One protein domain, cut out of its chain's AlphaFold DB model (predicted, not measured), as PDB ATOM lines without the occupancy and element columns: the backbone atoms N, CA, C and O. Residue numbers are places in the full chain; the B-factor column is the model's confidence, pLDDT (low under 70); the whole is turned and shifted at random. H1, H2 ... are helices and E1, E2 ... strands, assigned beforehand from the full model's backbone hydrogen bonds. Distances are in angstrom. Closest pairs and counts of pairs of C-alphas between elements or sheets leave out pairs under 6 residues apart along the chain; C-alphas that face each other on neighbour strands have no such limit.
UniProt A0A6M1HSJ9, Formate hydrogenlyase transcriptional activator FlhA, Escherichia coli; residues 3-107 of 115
ATOM      1  N   ASP A   3     121.535 193.045 117.241       58.75
ATOM      2  CA  ASP A   3     122.938 193.115 117.672       58.75
ATOM      3  C   ASP A   3     123.170 192.438 119.026       58.75
ATOM      4  O   ASP A   3     124.168 191.755 119.215       58.75
ATOM      5  N   LEU A   4     122.202 192.528 119.946       57.53
ATOM      6  CA  LEU A   4     122.307 191.916 121.277       57.53
ATOM      7  C   LEU A   4     122.290 190.376 121.220       57.53
ATOM      8  O   LEU A   4     122.999 189.717 121.975       57.53
ATOM      9  N   GLY A   5     121.498 189.799 120.307       70.88
ATOM     10  CA  GLY A   5     121.429 188.347 120.107       70.88
ATOM     11  C   GLY A   5     122.680 187.788 119.428       70.88
ATOM     12  O   GLY A   5     123.163 186.721 119.800       70.88
ATOM     13  N   GLN A   6     123.252 188.534 118.477       72.38
ATOM     14  CA  GLN A   6     124.520 188.173 117.838       72.38
ATOM     15  C   GLN A   6     125.706 188.326 118.793       72.38
ATOM     16  O   GLN A   6     126.595 187.477 118.798       72.38
ATOM     17  N   GLN A   7     125.698 189.362 119.634       72.62
ATOM     18  CA  GLN A   7     126.732 189.569 120.641       72.62
ATOM     19  C   GLN A   7     126.699 188.475 121.713       72.62
ATOM     20  O   GLN A   7     127.742 187.906 122.019       72.62
ATOM     21  N   GLY A   8     125.508 188.082 122.175       86.12
ATOM     22  CA  GLY A   8     125.354 186.930 123.066       86.12
ATOM     23  C   GLY A   8     125.882 185.629 122.450       86.12
ATOM     24  O   GLY A   8     126.606 184.886 123.110       86.12
ATOM     25  N   LEU A   9     125.595 185.369 121.168       88.06
ATOM     26  CA  LEU A   9     126.127 184.193 120.473       88.06
ATOM     27  C   LEU A   9     127.654 184.244 120.329       88.06
ATOM     28  O   LEU A   9     128.321 183.221 120.494       88.06
ATOM     29  N   PHE A  10     128.217 185.416 120.032       90.62
ATOM     30  CA  PHE A  10     129.662 185.595 119.930       90.62
ATOM     31  C   PHE A  10     130.354 185.347 121.275       90.62
ATOM     32  O   PHE A  10     131.344 184.616 121.318       90.62
ATOM     33  N   ASP A  11     129.809 185.880 122.369       92.69
ATOM     34  CA  ASP A  11     130.348 185.682 123.715       92.69
ATOM     35  C   ASP A  11     130.270 184.210 124.145       92.69
ATOM     36  O   ASP A  11     131.253 183.668 124.653       92.69
ATOM     37  N   ILE A  12     129.154 183.528 123.856       93.44
ATOM     38  CA  ILE A  12     129.007 182.081 124.081       93.44
ATOM     39  C   ILE A  12     130.036 181.299 123.260       93.44
ATOM     40  O   ILE A  12     130.725 180.427 123.790       93.44
ATOM     41  N   THR A  13     130.179 181.623 121.975       94.19
ATOM     42  CA  THR A  13     131.133 180.944 121.085       94.19
ATOM     43  C   THR A  13     132.559 181.130 121.590       94.19
ATOM     44  O   THR A  13     133.318 180.167 121.681       94.19
ATOM     45  N   ARG A  14     132.921 182.355 121.980       96.25
ATOM     46  CA  ARG A  14     134.229 182.665 122.557       96.25
ATOM     47  C   ARG A  14     134.469 181.889 123.848       96.25
ATOM     48  O   ARG A  14     135.549 181.332 124.007       96.25
ATOM     49  N   LEU A  15     133.481 181.836 124.738       96.69
ATOM     50  CA  LEU A  15     133.560 181.088 125.991       96.69
ATOM     51  C   LEU A  15     133.812 179.596 125.738       96.69
ATOM     52  O   LEU A  15     134.694 179.015 126.367       96.69
ATOM     53  N   LEU A  16     133.080 178.984 124.804       96.38
ATOM     54  CA  LEU A  16     133.256 177.578 124.433       96.38
ATOM     55  C   LEU A  16     134.634 177.325 123.793       96.38
ATOM     56  O   LEU A  16     135.329 176.391 124.174       96.38
ATOM     57  N   LEU A  17     135.086 178.184 122.876       96.69
ATOM     58  CA  LEU A  17     136.385 178.025 122.203       96.69
ATOM     59  C   LEU A  17     137.601 178.240 123.117       96.69
ATOM     60  O   LEU A  17     138.709 177.855 122.753       96.69
ATOM     61  N   GLN A  18     137.421 178.869 124.278       97.44
ATOM     62  CA  GLN A  18     138.491 179.100 125.253       97.44
ATOM     63  C   GLN A  18     138.723 177.922 126.208       97.44
ATOM     64  O   GLN A  18     139.641 177.989 127.026       97.44
ATOM     65  N   GLN A  19     137.911 176.864 126.134       97.75
ATOM     66  CA  GLN A  19     138.066 175.718 127.024       97.75
ATOM     67  C   GLN A  19     139.327 174.910 126.668       97.75
ATOM     68  O   GLN A  19     139.597 174.689 125.486       97.75
ATOM     69  N   PRO A  20     140.120 174.487 127.668       96.75
ATOM     70  CA  PRO A  20     141.430 173.873 127.442       96.75
ATOM     71  C   PRO A  20     141.357 172.460 126.850       96.75
ATOM     72  O   PRO A  20     142.314 172.010 126.221       96.75
ATOM     73  N   ASP A  21     140.239 171.761 127.047       95.44
ATOM     74  CA  ASP A  21     140.005 170.401 126.578       95.44
ATOM     75  C   ASP A  21     138.496 170.099 126.454       95.44
ATOM     76  O   ASP A  21     137.636 170.931 126.758       95.44
ATOM     77  N   LEU A  22     138.166 168.890 125.985       95.31
ATOM     78  CA  LEU A  22     136.781 168.439 125.803       95.31
ATOM     79  C   LEU A  22     136.027 168.240 127.126       95.31
ATOM     80  O   LEU A  22     134.800 168.350 127.140       95.31
ATOM     81  N   ALA A  23     136.735 167.973 128.225       94.50
ATOM     82  CA  ALA A  23     136.132 167.798 129.539       94.50
ATOM     83  C   ALA A  23     135.586 169.146 130.038       94.50
ATOM     84  O   ALA A  23     134.377 169.284 130.243       94.50
ATOM     85  N   ALA A  24     136.440 170.172 130.082       96.12
ATOM     86  CA  ALA A  24     136.069 171.545 130.425       96.12
ATOM     87  C   ALA A  24     135.044 172.144 129.444       96.12
ATOM     88  O   ALA A  24     134.159 172.917 129.835       96.12
ATOM     89  N   LEU A  25     135.121 171.760 128.164       97.38
ATOM     90  CA  LEU A  25     134.125 172.137 127.165       97.38
ATOM     91  C   LEU A  25     132.745 171.554 127.472       97.38
ATOM     92  O   LEU A  25     131.763 172.295 127.446       97.38
ATOM     93  N   SER A  26     132.663 170.258 127.784       96.44
ATOM     94  CA  SER A  26     131.394 169.598 128.110       96.44
ATOM     95  C   SER A  26     130.748 170.166 129.380       96.44
ATOM     96  O   SER A  26     129.534 170.378 129.408       96.44
ATOM     97  N   GLU A  27     131.554 170.521 130.383       96.75
ATOM     98  CA  GLU A  27     131.087 171.184 131.604       96.75
ATOM     99  C   GLU A  27     130.543 172.586 131.313       96.75
ATOM    100  O   GLU A  27     129.439 172.953 131.723       96.75
ATOM    101  N   THR A  28     131.293 173.381 130.550       97.12
ATOM    102  CA  THR A  28     130.872 174.732 130.168       97.12
ATOM    103  C   THR A  28     129.596 174.708 129.332       97.12
ATOM    104  O   THR A  28     128.684 175.488 129.605       97.12
ATOM    105  N   LEU A  29     129.490 173.788 128.372       96.44
ATOM    106  CA  LEU A  29     128.285 173.591 127.571       96.44
ATOM    107  C   LEU A  29     127.083 173.194 128.437       96.44
ATOM    108  O   LEU A  29     126.015 173.783 128.286       96.44
ATOM    109  N   THR A  30     127.264 172.251 129.366       95.88
ATOM    110  CA  THR A  30     126.201 171.797 130.278       95.88
ATOM    111  C   THR A  30     125.660 172.954 131.119       95.88
ATOM    112  O   THR A  30     124.451 173.177 131.162       95.88
ATOM    113  N   ARG A  31     126.539 173.775 131.707       95.56
ATOM    114  CA  ARG A  31     126.109 174.961 132.468       95.56
ATOM    115  C   ARG A  31     125.332 175.955 131.605       95.56
ATOM    116  O   ARG A  31     124.345 176.518 132.072       95.56
ATOM    117  N   LEU A  32     125.757 176.175 130.360       95.50
ATOM    118  CA  LEU A  32     125.081 177.103 129.450       95.50
ATOM    119  C   LEU A  32     123.669 176.632 129.084       95.50
ATOM    120  O   LEU A  32     122.740 177.442 129.120       95.50
ATOM    121  N   VAL A  33     123.479 175.346 128.761       94.62
ATOM    122  CA  VAL A  33     122.140 174.818 128.428       94.62
ATOM    123  C   VAL A  33     121.203 174.827 129.638       94.62
ATOM    124  O   VAL A  33     120.026 175.146 129.482       94.62
ATOM    125  N   GLN A  34     121.730 174.600 130.845       94.56
ATOM    126  CA  GLN A  34     120.963 174.678 132.091       94.56
ATOM    127  C   GLN A  34     120.548 176.120 132.418       94.56
ATOM    128  O   GLN A  34     119.377 176.390 132.675       94.56
ATOM    129  N   GLN A  35     121.483 177.075 132.359       94.06
ATOM    130  CA  GLN A  35     121.207 178.495 132.639       94.06
ATOM    131  C   GLN A  35     120.206 179.117 131.659       94.06
ATOM    132  O   GLN A  35     119.504 180.064 132.008       94.06
ATOM    133  N   SER A  36     120.144 178.589 130.436       92.06
ATOM    134  CA  SER A  36     119.202 179.014 129.398       92.06
ATOM    135  C   SER A  36     117.909 178.190 129.358       92.06
ATOM    136  O   SER A  36     117.054 178.474 128.521       92.06
ATOM    137  N   ALA A  37     117.746 177.210 130.258       93.44
ATOM    138  CA  ALA A  37     116.613 176.283 130.303       93.44
ATOM    139  C   ALA A  37     116.363 175.536 128.972       93.44
ATOM    140  O   ALA A  37     115.220 175.256 128.614       93.44
ATOM    141  N   LEU A  38     117.434 175.232 128.230       92.56
ATOM    142  CA  LEU A  38     117.371 174.491 126.965       92.56
ATOM    143  C   LEU A  38     117.402 172.975 127.174       92.56
ATOM    144  O   LEU A  38     116.727 172.251 126.448       92.56
ATOM    145  N   ALA A  39     118.203 172.504 128.128       95.19
ATOM    146  CA  ALA A  39     118.332 171.092 128.465       95.19
ATOM    147  C   ALA A  39     118.891 170.927 129.882       95.19
ATOM    148  O   ALA A  39     119.624 171.791 130.370       95.19
ATOM    149  N   ASP A  40     118.593 169.788 130.505       93.12
ATOM    150  CA  ASP A  40     119.157 169.421 131.807       93.12
ATOM    151  C   ASP A  40     120.636 169.019 131.691       93.12
ATOM    152  O   ASP A  40     121.426 169.236 132.611       93.12
ATOM    153  N   GLU A  41     121.028 168.455 130.547       92.88
ATOM    154  CA  GLU A  41     122.362 167.917 130.293       92.88
ATOM    155  C   GLU A  41     122.797 168.142 128.846       92.88
ATOM    156  O   GLU A  41     121.979 168.152 127.926       92.88
ATOM    157  N   ALA A  42     124.110 168.248 128.634       94.81
ATOM    158  CA  ALA A  42     124.711 168.216 127.310       94.81
ATOM    159  C   ALA A  42     125.877 167.224 127.272       94.81
ATOM    160  O   ALA A  42     126.610 167.041 128.244       94.81
ATOM    161  N   ALA A  43     126.067 166.589 126.117       94.81
ATOM    162  CA  ALA A  43     127.188 165.696 125.871       94.81
ATOM    163  C   ALA A  43     127.796 165.970 124.496       94.81
ATOM    164  O   ALA A  43     127.091 166.252 123.528       94.81
ATOM    165  N   ILE A  44     129.115 165.837 124.407       95.12
ATOM    166  CA  ILE A  44     129.868 165.908 123.159       95.12
ATOM    167  C   ILE A  44     130.246 164.487 122.768       95.12
ATOM    168  O   ILE A  44     130.911 163.780 123.528       95.12
ATOM    169  N   ILE A  45     129.826 164.075 121.573       93.19
ATOM    170  CA  ILE A  45     130.206 162.794 120.979       93.19
ATOM    171  C   ILE A  45     131.220 163.060 119.873       93.19
ATOM    172  O   ILE A  45     130.902 163.722 118.885       93.19
ATOM    173  N   LEU A  46     132.432 162.531 120.024       92.25
ATOM    174  CA  LEU A  46     133.487 162.659 119.024       92.25
ATOM    175  C   LEU A  46     133.617 161.357 118.238       92.25
ATOM    176  O   LEU A  46     133.995 160.330 118.794       92.25
ATOM    177  N   TRP A  47     133.318 161.406 116.941       90.81
ATOM    178  CA  TRP A  47     133.498 160.281 116.027       90.81
ATOM    179  C   TRP A  47     134.919 160.246 115.458       90.81
ATOM    180  O   TRP A  47     135.390 161.227 114.884       90.81
ATOM    181  N   ASN A  48     135.567 159.086 115.540       89.19
ATOM    182  CA  ASN A  48     136.833 158.807 114.882       89.19
ATOM    183  C   ASN A  48     136.603 157.894 113.667       89.19
ATOM    184  O   ASN A  48     136.339 156.695 113.785       89.19
ATOM    185  N   ALA A  49     136.727 158.476 112.474       84.81
ATOM    186  CA  ALA A  49     136.520 157.766 111.216       84.81
ATOM    187  C   ALA A  49     137.604 156.717 110.917       84.81
ATOM    188  O   ALA A  49     137.330 155.776 110.179       84.81
ATOM    189  N   GLY A  50     138.811 156.853 111.478       85.38
ATOM    190  CA  GLY A  50     139.934 155.959 111.184       85.38
ATOM    191  C   GLY A  50     139.786 154.566 111.797       85.38
ATOM    192  O   GLY A  50     140.302 153.596 111.249       85.38
ATOM    193  N   ASN A  51     139.071 154.455 112.916       85.50
ATOM    194  CA  ASN A  51     138.877 153.201 113.646       85.50
ATOM    195  C   ASN A  51     137.399 152.888 113.943       85.50
ATOM    196  O   ASN A  51     137.125 151.900 114.618       85.50
ATOM    197  N   HIS A  52     136.457 153.676 113.413       85.56
ATOM    198  CA  HIS A  52     135.010 153.518 113.609       85.56
ATOM    199  C   HIS A  52     134.580 153.516 115.077       85.56
ATOM    200  O   HIS A  52     133.759 152.703 115.506       85.56
ATOM    201  N   ARG A  53     135.155 154.432 115.847       89.44
ATOM    202  CA  ARG A  53     134.983 154.517 117.292       89.44
ATOM    203  C   ARG A  53     134.448 155.887 117.693       89.44
ATOM    204  O   ARG A  53     134.636 156.864 116.969       89.44
ATOM    205  N   ALA A  54     133.762 155.963 118.828       91.75
ATOM    206  CA  ALA A  54     133.242 157.225 119.348       91.75
ATOM    207  C   ALA A  54     133.561 157.413 120.832       91.75
ATOM    208  O   ALA A  54     133.350 156.499 121.620       91.75
ATOM    209  N   ALA A  55     134.004 158.607 121.214       92.44
ATOM    210  CA  ALA A  55     134.164 159.001 122.612       92.44
ATOM    211  C   ALA A  55     133.000 159.901 123.046       92.44
ATOM    212  O   ALA A  55     132.468 160.661 122.232       92.44
ATOM    213  N   ARG A  56     132.617 159.833 124.324       93.50
ATOM    214  CA  ARG A  56     131.601 160.708 124.930       93.50
ATOM    215  C   ARG A  56     132.219 161.536 126.049       93.50
ATOM    216  O   ARG A  56     132.861 160.972 126.927       93.50
ATOM    217  N   TYR A  57     131.949 162.836 126.047       95.44
ATOM    218  CA  TYR A  57     132.316 163.782 127.103       95.44
ATOM    219  C   TYR A  57     131.042 164.450 127.620       95.44
ATOM    220  O   TYR A  57     130.291 165.021 126.828       95.44
ATOM    221  N   ALA A  58     130.764 164.338 128.912       95.19
ATOM    222  CA  ALA A  58     129.570 164.898 129.545       95.19
ATOM    223  C   ALA A  58     129.838 165.177 131.027       95.19
ATOM    224  O   ALA A  58     130.918 164.872 131.516       95.19
ATOM    225  N   CYS A  59     128.844 165.684 131.751       94.31
ATOM    226  CA  CYS A  59     128.890 165.774 133.210       94.31
ATOM    227  C   CYS A  59     128.184 164.589 133.885       94.31
ATOM    228  O   CYS A  59     127.210 164.050 133.356       94.31
ATOM    229  N   ASP A  60     128.658 164.201 135.069       90.81
ATOM    230  CA  ASP A  60     127.965 163.274 135.969       90.81
ATOM    231  C   ASP A  60     126.813 163.959 136.746       90.81
ATOM    232  O   ASP A  60     126.413 165.085 136.447       90.81
ATOM    233  N   GLU A  61     126.220 163.273 137.732       85.81
ATOM    234  CA  GLU A  61     125.185 163.832 138.633       85.81
ATOM    235  C   GLU A  61     125.678 164.995 139.493       85.81
ATOM    236  O   GLU A  61     124.896 165.881 139.830       85.81
ATOM    237  N   ALA A  62     126.962 165.008 139.838       88.00
ATOM    238  CA  ALA A  62     127.569 166.073 140.619       88.00
ATOM    239  C   ALA A  62     128.020 167.257 139.743       88.00
ATOM    240  O   ALA A  62     128.499 168.258 140.275       88.00
ATOM    241  N   GLY A  63     127.853 167.167 138.419       86.69
ATOM    242  CA  GLY A  63     128.285 168.181 137.463       86.69
ATOM    243  C   GLY A  63     129.760 168.074 137.073       86.69
ATOM    244  O   GLY A  63     130.244 168.922 136.325       86.69
ATOM    245  N   HIS A  64     130.482 167.049 137.533       90.06
ATOM    246  CA  HIS A  64     131.887 166.870 137.183       90.06
ATOM    247  C   HIS A  64     132.020 166.279 135.781       90.06
ATOM    248  O   HIS A  64     131.259 165.375 135.420       90.06
ATOM    249  N   PRO A  65     132.993 166.745 134.984       91.75
ATOM    250  CA  PRO A  65     133.204 166.202 133.660       91.75
ATOM    251  C   PRO A  65     133.691 164.749 133.737       91.75
ATOM    252  O   PRO A  65     134.612 164.409 134.478       91.75
ATOM    253  N   VAL A  66     133.080 163.902 132.919       91.75
ATOM    254  CA  VAL A  66     133.386 162.485 132.756       91.75
ATOM    255  C   VAL A  66     133.551 162.161 131.276       91.75
ATOM    256  O   VAL A  66     132.780 162.614 130.423       91.75
ATOM    257  N   SER A  67     134.563 161.354 130.964       90.94
ATOM    258  CA  SER A  67     134.769 160.801 129.630       90.94
ATOM    259  C   SER A  67     134.465 159.307 129.616       90.94
ATOM    260  O   SER A  67     134.749 158.576 130.565       90.94
ATOM    261  N   TYR A  68     133.881 158.847 128.515       85.75
ATOM    262  CA  TYR A  68     133.691 157.432 128.237       85.75
ATOM    263  C   TYR A  68     134.326 157.074 126.899       85.75
ATOM    264  O   TYR A  68     134.003 157.665 125.865       85.75
ATOM    265  N   GLU A  69     135.212 156.082 126.947       78.94
ATOM    266  CA  GLU A  69     136.051 155.640 125.827       78.94
ATOM    267  C   GLU A  69     135.768 154.192 125.397       78.94
ATOM    268  O   GLU A  69     136.477 153.656 124.543       78.94
ATOM    269  N   ASP A  70     134.732 153.523 125.932       71.69
ATOM    270  CA  ASP A  70     134.267 152.298 125.268       71.69
ATOM    271  C   ASP A  70     133.516 152.655 123.980       71.69
ATOM    272  O   ASP A  70     132.321 152.922 123.851       71.69
ATOM    273  N   GLU A  71     134.374 152.692 122.992       70.38
ATOM    274  CA  GLU A  71     134.217 153.329 121.723       70.38
ATOM    275  C   GLU A  71     133.323 152.540 120.751       70.38
ATOM    276  O   GLU A  71     132.940 153.071 119.708       70.38
ATOM    277  N   THR A  72     132.975 151.289 121.077       78.81
ATOM    278  CA  THR A  72     132.202 150.402 120.191       78.81
ATOM    279  C   THR A  72     130.693 150.561 120.360       78.81
ATOM    280  O   THR A  72     129.957 150.606 119.372       78.81
ATOM    281  N   VAL A  73     130.211 150.710 121.598       85.94
ATOM    282  CA  VAL A  73     128.774 150.847 121.879       85.94
ATOM    283  C   VAL A  73     128.255 152.183 121.342       85.94
ATOM    284  O   VAL A  73     127.229 152.222 120.656       85.94
ATOM    285  N   LEU A  74     129.004 153.269 121.568       89.06
ATOM    286  CA  LEU A  74     128.679 154.600 121.047       89.06
ATOM    287  C   LEU A  74     128.689 154.639 119.513       89.06
ATOM    288  O   LEU A  74     127.793 155.233 118.913       89.06
ATOM    289  N   ALA A  75     129.635 153.948 118.870       87.94
ATOM    290  CA  ALA A  75     129.741 153.849 117.410       87.94
ATOM    291  C   ALA A  75     128.547 153.152 116.733       87.94
ATOM    292  O   ALA A  75     128.368 153.242 115.516       87.94
ATOM    293  N   HIS A  76     127.713 152.451 117.498       86.38
ATOM    294  CA  HIS A  76     126.479 151.826 117.019       86.38
ATOM    295  C   HIS A  76     125.212 152.545 117.501       86.38
ATOM    296  O   HIS A  76     124.107 152.042 117.304       86.38
ATOM    297  N   GLY A  77     125.381 153.720 118.107       88.25
ATOM    298  CA  GLY A  77     124.331 154.577 118.632       88.25
ATOM    299  C   GLY A  77     123.812 155.644 117.658       88.25
ATOM    300  O   GLY A  77     123.979 155.529 116.436       88.25
ATOM    301  N   PRO A  78     123.243 156.738 118.203       90.94
ATOM    302  CA  PRO A  78     122.773 157.902 117.449       90.94
ATOM    303  C   PRO A  78     123.790 158.460 116.452       90.94
ATOM    304  O   PRO A  78     123.416 158.846 115.345       90.94
ATOM    305  N   VAL A  79     125.083 158.446 116.795       90.06
ATOM    306  CA  VAL A  79     126.147 158.982 115.931       90.06
ATOM    307  C   VAL A  79     126.175 158.293 114.563       90.06
ATOM    308  O   VAL A  79     126.307 158.956 113.541       90.06
ATOM    309  N   ARG A  80     125.948 156.974 114.502       88.62
ATOM    310  CA  ARG A  80     125.938 156.224 113.236       88.62
ATOM    311  C   ARG A  80     124.751 156.596 112.355       88.62
ATOM    312  O   ARG A  80     124.883 156.657 111.130       88.62
ATOM    313  N   ARG A  81     123.595 156.853 112.977       89.31
ATOM    314  CA  ARG A  81     122.410 157.368 112.284       89.31
ATOM    315  C   ARG A  81     122.705 158.748 111.704       89.31
ATOM    316  O   ARG A  81     122.453 158.932 110.519       89.31
ATOM    317  N   LEU A  82     123.291 159.651 112.493       89.50
ATOM    318  CA  LEU A  82     123.652 161.009 112.065       89.50
ATOM    319  C   LEU A  82     124.652 161.016 110.901       89.50
ATOM    320  O   LEU A  82     124.486 161.767 109.946       89.50
ATOM    321  N   LEU A  83     125.646 160.122 110.923       88.38
ATOM    322  CA  LEU A  83     126.601 159.960 109.819       88.38
ATOM    323  C   LEU A  83     125.942 159.481 108.515       88.38
ATOM    324  O   LEU A  83     126.468 159.732 107.435       88.38
ATOM    325  N   SER A  84     124.808 158.782 108.608       87.44
ATOM    326  CA  SER A  84     124.060 158.285 107.443       87.44
ATOM    327  C   SER A  84     122.953 159.249 106.996       87.44
ATOM    328  O   SER A  84     122.566 159.249 105.829       87.44
ATOM    329  N   ARG A  85     122.404 160.027 107.933       89.00
ATOM    330  CA  ARG A  85     121.329 161.006 107.750       89.00
ATOM    331  C   ARG A  85     121.605 162.197 108.671       89.00
ATOM    332  O   ARG A  85     121.355 162.067 109.869       89.00
ATOM    333  N   PRO A  86     122.094 163.332 108.150       86.00
ATOM    334  CA  PRO A  86     122.568 164.456 108.960       86.00
ATOM    335  C   PRO A  86     121.436 165.322 109.544       86.00
ATOM    336  O   PRO A  86     121.628 166.511 109.787       86.00
ATOM    337  N   ASP A  87     120.259 164.740 109.770       90.69
ATOM    338  CA  ASP A  87     119.130 165.422 110.395       90.69
ATOM    339  C   ASP A  87     119.234 165.309 111.915       90.69
ATOM    340  O   ASP A  87     119.604 164.254 112.439       90.69
ATOM    341  N   ALA A  88     118.860 166.374 112.628       90.94
ATOM    342  CA  ALA A  88     118.786 166.342 114.083       90.94
ATOM    343  C   ALA A  88     117.889 165.180 114.540       90.94
ATOM    344  O   ALA A  88     116.747 165.031 114.094       90.94
ATOM    345  N   LEU A  89     118.424 164.334 115.419       92.88
ATOM    346  CA  LEU A  89     117.649 163.287 116.063       92.88
ATOM    347  C   LEU A  89     116.902 163.912 117.233       92.88
ATOM    348  O   LEU A  89     117.547 164.426 118.135       92.88
ATOM    349  N   HIS A  90     115.578 163.809 117.214       94.50
ATOM    350  CA  HIS A  90     114.735 164.162 118.343       94.50
ATOM    351  C   HIS A  90     113.805 162.993 118.657       94.50
ATOM    352  O   HIS A  90     113.038 162.568 117.787       94.50
ATOM    353  N   CYS A  91     113.911 162.429 119.856       95.44
ATOM    354  CA  CYS A  91     113.058 161.326 120.295       95.44
ATOM    355  C   CYS A  91     112.960 161.265 121.818       95.44
ATOM    356  O   CYS A  91     113.877 161.685 122.522       95.44
ATOM    357  N   ASP A  92     111.855 160.719 122.320       97.19
ATOM    358  CA  ASP A  92     111.709 160.421 123.743       97.19
ATOM    359  C   ASP A  92     112.613 159.256 124.182       97.19
ATOM    360  O   ASP A  92     113.253 158.569 123.372       97.19
ATOM    361  N   HIS A  93     112.692 159.053 125.498       95.81
ATOM    362  CA  HIS A  93     113.520 158.005 126.087       95.81
ATOM    363  C   HIS A  93     113.081 156.592 125.690       95.81
ATOM    364  O   HIS A  93     113.942 155.744 125.477       95.81
ATOM    365  N   GLU A  94     111.777 156.336 125.553       96.56
ATOM    366  CA  GLU A  94     111.252 155.022 125.157       96.56
ATOM    367  C   GLU A  94     111.701 154.664 123.734       96.56
ATOM    368  O   GLU A  94     112.350 153.642 123.520       96.56
ATOM    369  N   THR A  95     111.496 155.574 122.779       97.00
ATOM    370  CA  THR A  95     111.940 155.411 121.390       97.00
ATOM    371  C   THR A  95     113.457 155.250 121.303       97.00
ATOM    372  O   THR A  95     113.963 154.437 120.522       97.00
ATOM    373  N   PHE A  96     114.213 156.020 122.092       96.06
ATOM    374  CA  PHE A  96     115.668 155.894 122.148       96.06
ATOM    375  C   PHE A  96     116.095 154.523 122.689       96.06
ATOM    376  O   PHE A  96     116.980 153.887 122.112       96.06
ATOM    377  N   ALA A  97     115.464 154.065 123.773       95.69
ATOM    378  CA  ALA A  97     115.751 152.791 124.421       95.69
ATOM    379  C   ALA A  97     115.437 151.599 123.512       95.69
ATOM    380  O   ALA A  97     116.254 150.682 123.412       95.69
ATOM    381  N   ASP A  98     114.318 151.655 122.789       96.31
ATOM    382  CA  ASP A  98     113.932 150.644 121.806       96.31
ATOM    383  C   ASP A  98     114.892 150.610 120.610       96.31
ATOM    384  O   ASP A  98     115.226 149.541 120.092       96.31
ATOM    385  N   THR A  99     115.383 151.778 120.179       95.50
ATOM    386  CA  THR A  99     116.294 151.883 119.030       95.50
ATOM    387  C   THR A  99     117.726 151.454 119.380       95.50
ATOM    388  O   THR A  99     118.394 150.811 118.564       95.50
ATOM    389  N   TRP A 100     118.220 151.793 120.577       94.56
ATOM    390  CA  TRP A 100     119.592 151.507 121.023       94.56
ATOM    391  C   TRP A 100     119.647 150.920 122.445       94.56
ATOM    392  O   TRP A 100     120.267 151.505 123.342       94.56
ATOM    393  N   PRO A 101     119.103 149.714 122.675       93.56
ATOM    394  CA  PRO A 101     119.022 149.112 124.010       93.56
ATOM    395  C   PRO A 101     120.397 148.840 124.641       93.56
ATOM    396  O   PRO A 101     120.546 148.773 125.860       93.56
ATOM    397  N   GLN A 102     121.446 148.678 123.831       91.06
ATOM    398  CA  GLN A 102     122.827 148.565 124.303       91.06
ATOM    399  C   GLN A 102     123.340 149.834 124.999       91.06
ATOM    400  O   GLN A 102     124.137 149.708 125.922       91.06
ATOM    401  N   LEU A 103     122.869 151.024 124.604       91.25
ATOM    402  CA  LEU A 103     123.263 152.291 125.233       91.25
ATOM    403  C   LEU A 103     122.556 152.531 126.565       91.25
ATOM    404  O   LEU A 103     123.115 153.170 127.450       91.25
ATOM    405  N   ILE A 104     121.347 151.994 126.724       92.06
ATOM    406  CA  ILE A 104     120.657 152.006 128.016       92.06
ATOM    407  C   ILE A 104     121.356 151.048 128.982       92.06
ATOM    408  O   ILE A 104     121.672 151.412 130.110       92.06
ATOM    409  N   ARG A 105     121.684 149.837 128.514       90.62
ATOM    410  CA  ARG A 105     122.391 148.834 129.326       90.62
ATOM    411  C   ARG A 105     123.795 149.262 129.753       90.62
ATOM    412  O   ARG A 105     124.266 148.772 130.772       90.62
ATOM    413  N   SER A 106     124.457 150.143 129.002       88.38
ATOM    414  CA  SER A 106     125.770 150.671 129.390       88.38
ATOM    415  C   SER A 106     125.698 151.737 130.490       88.38
ATOM    416  O   SER A 106     126.736 152.109 131.025       88.38
ATOM    417  N   GLY A 107     124.504 152.242 130.828       88.56
ATOM    418  CA  GLY A 107     124.321 153.286 131.841       88.56
ATOM    419  C   GLY A 107     124.808 154.676 131.412       88.56
ATOM    420  O   GLY A 107     124.858 155.585 132.233       88.56
TER     421      GLY A 107
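AT A GLANCE: This is residues 3 to 107 of the 115 residues of the protein "Formate hydrogenlyase transcriptional activator FlhA" of Escherichia coli (UniProt A0A6M1HSJ9). A small antiparallel sheet of three strands has the long helix H2 slantwise over one face, while H1 folds back from H2 at a shallow tilt and sticks out with residues 3 to 11. Beyond the opposite face the chain winds through four short helices, H3 to H6, a loose group in which H3 packs on the sheet and H5 lies far out. The printed part has 105 residues with six named helices and three named strands, in the order H1 H2 E1 E2 E3 H3 H4 H5 H6; the sheet's order is E1 - E2 - E3 and the class is mixed, helices and strands. The whole is only just compact, close to loose, with a radius of gyration of the C-alphas of 15.1 A and spans of 42 by 30 by 28 A.

IN THESE COORDINATES: H1, residues 3 to 17, begins with C-alpha 3 at (122.938, 193.115, 117.672) and is 20.7 A long. H2, residues 22 to 35, is 19.8 A long. E1, residues 43 to 48, spans 16.2 A from C-alpha 43 at (127.188, 165.696, 125.871); E2, residues 53 to 59, spans 20.4 A; E3, residues 65 to 68, spans 10.3 A. H3, residues 71 to 74, H4, residues 78 to 84, and H5, residues 93 to 99, measure 5.7 A, 10.1 A and 9.7 A. H6, residues 101 to 105, is 6.3 A long and ends with C-alpha 105 at (122.391, 148.834, 129.326).

HOW THE PARTS SIT: E1, E2 and E3 form a meander, each strand the antiparallel neighbour of the one before. In the hairpin of E1 and E2, N 44 and O 57 are 2.8 A apart, within hydrogen-bond range; in that of E2 and E3, N 66 and O 58 are 2.8 A apart. H2 on one face of this sheet makes two layers, at a height of 5.5 A over the sheet, over E2 and at 44 degrees to it on the local plane; their closest C-alphas are those of Ser 26 and Ala 58, 5.2 A. H1 and H2 form a helical hairpin, opposite ways at a shallow tilt of 32 degrees; they only just touch, with 3 pairs of C-alphas within 8 A, made by residue 16 of H1 and residues 25 to 29 of H2, the closest being Leu 16 and Leu 25, 6.2 A. H3 is on the opposite face from H2, over none of the strands, with the C-alphas of Arg 53 and Glu 71 the closest to E2 at 4.7 A. H4 only grazes the sheet with residues 78 to 83, the closest C-alphas being those of Trp 47 and Val 79, 7.5 A. H3 and H6 only just touch, with 3 pairs of C-alphas within 8 A, the closest at Val 73 and Leu 103, 6.6 A. H5 and H6 are close but not clearly touching, with the C-alphas of Ala 97 and Ile 104 the closest at 6.1 A; H4 and H5 are apart. In H1, H2, H4, H5 and H6 every O i to N i+4 pair is within hydrogen-bond range; H3 is too short for such a pair.

THE WHOLE: The C-alphas of Asp 3 and Arg 105, the two farthest apart, are 45.8 A apart. The printed part has no cut and no long link. Its mean pLDDT is 90.4; residues 3 to 4 are under 70.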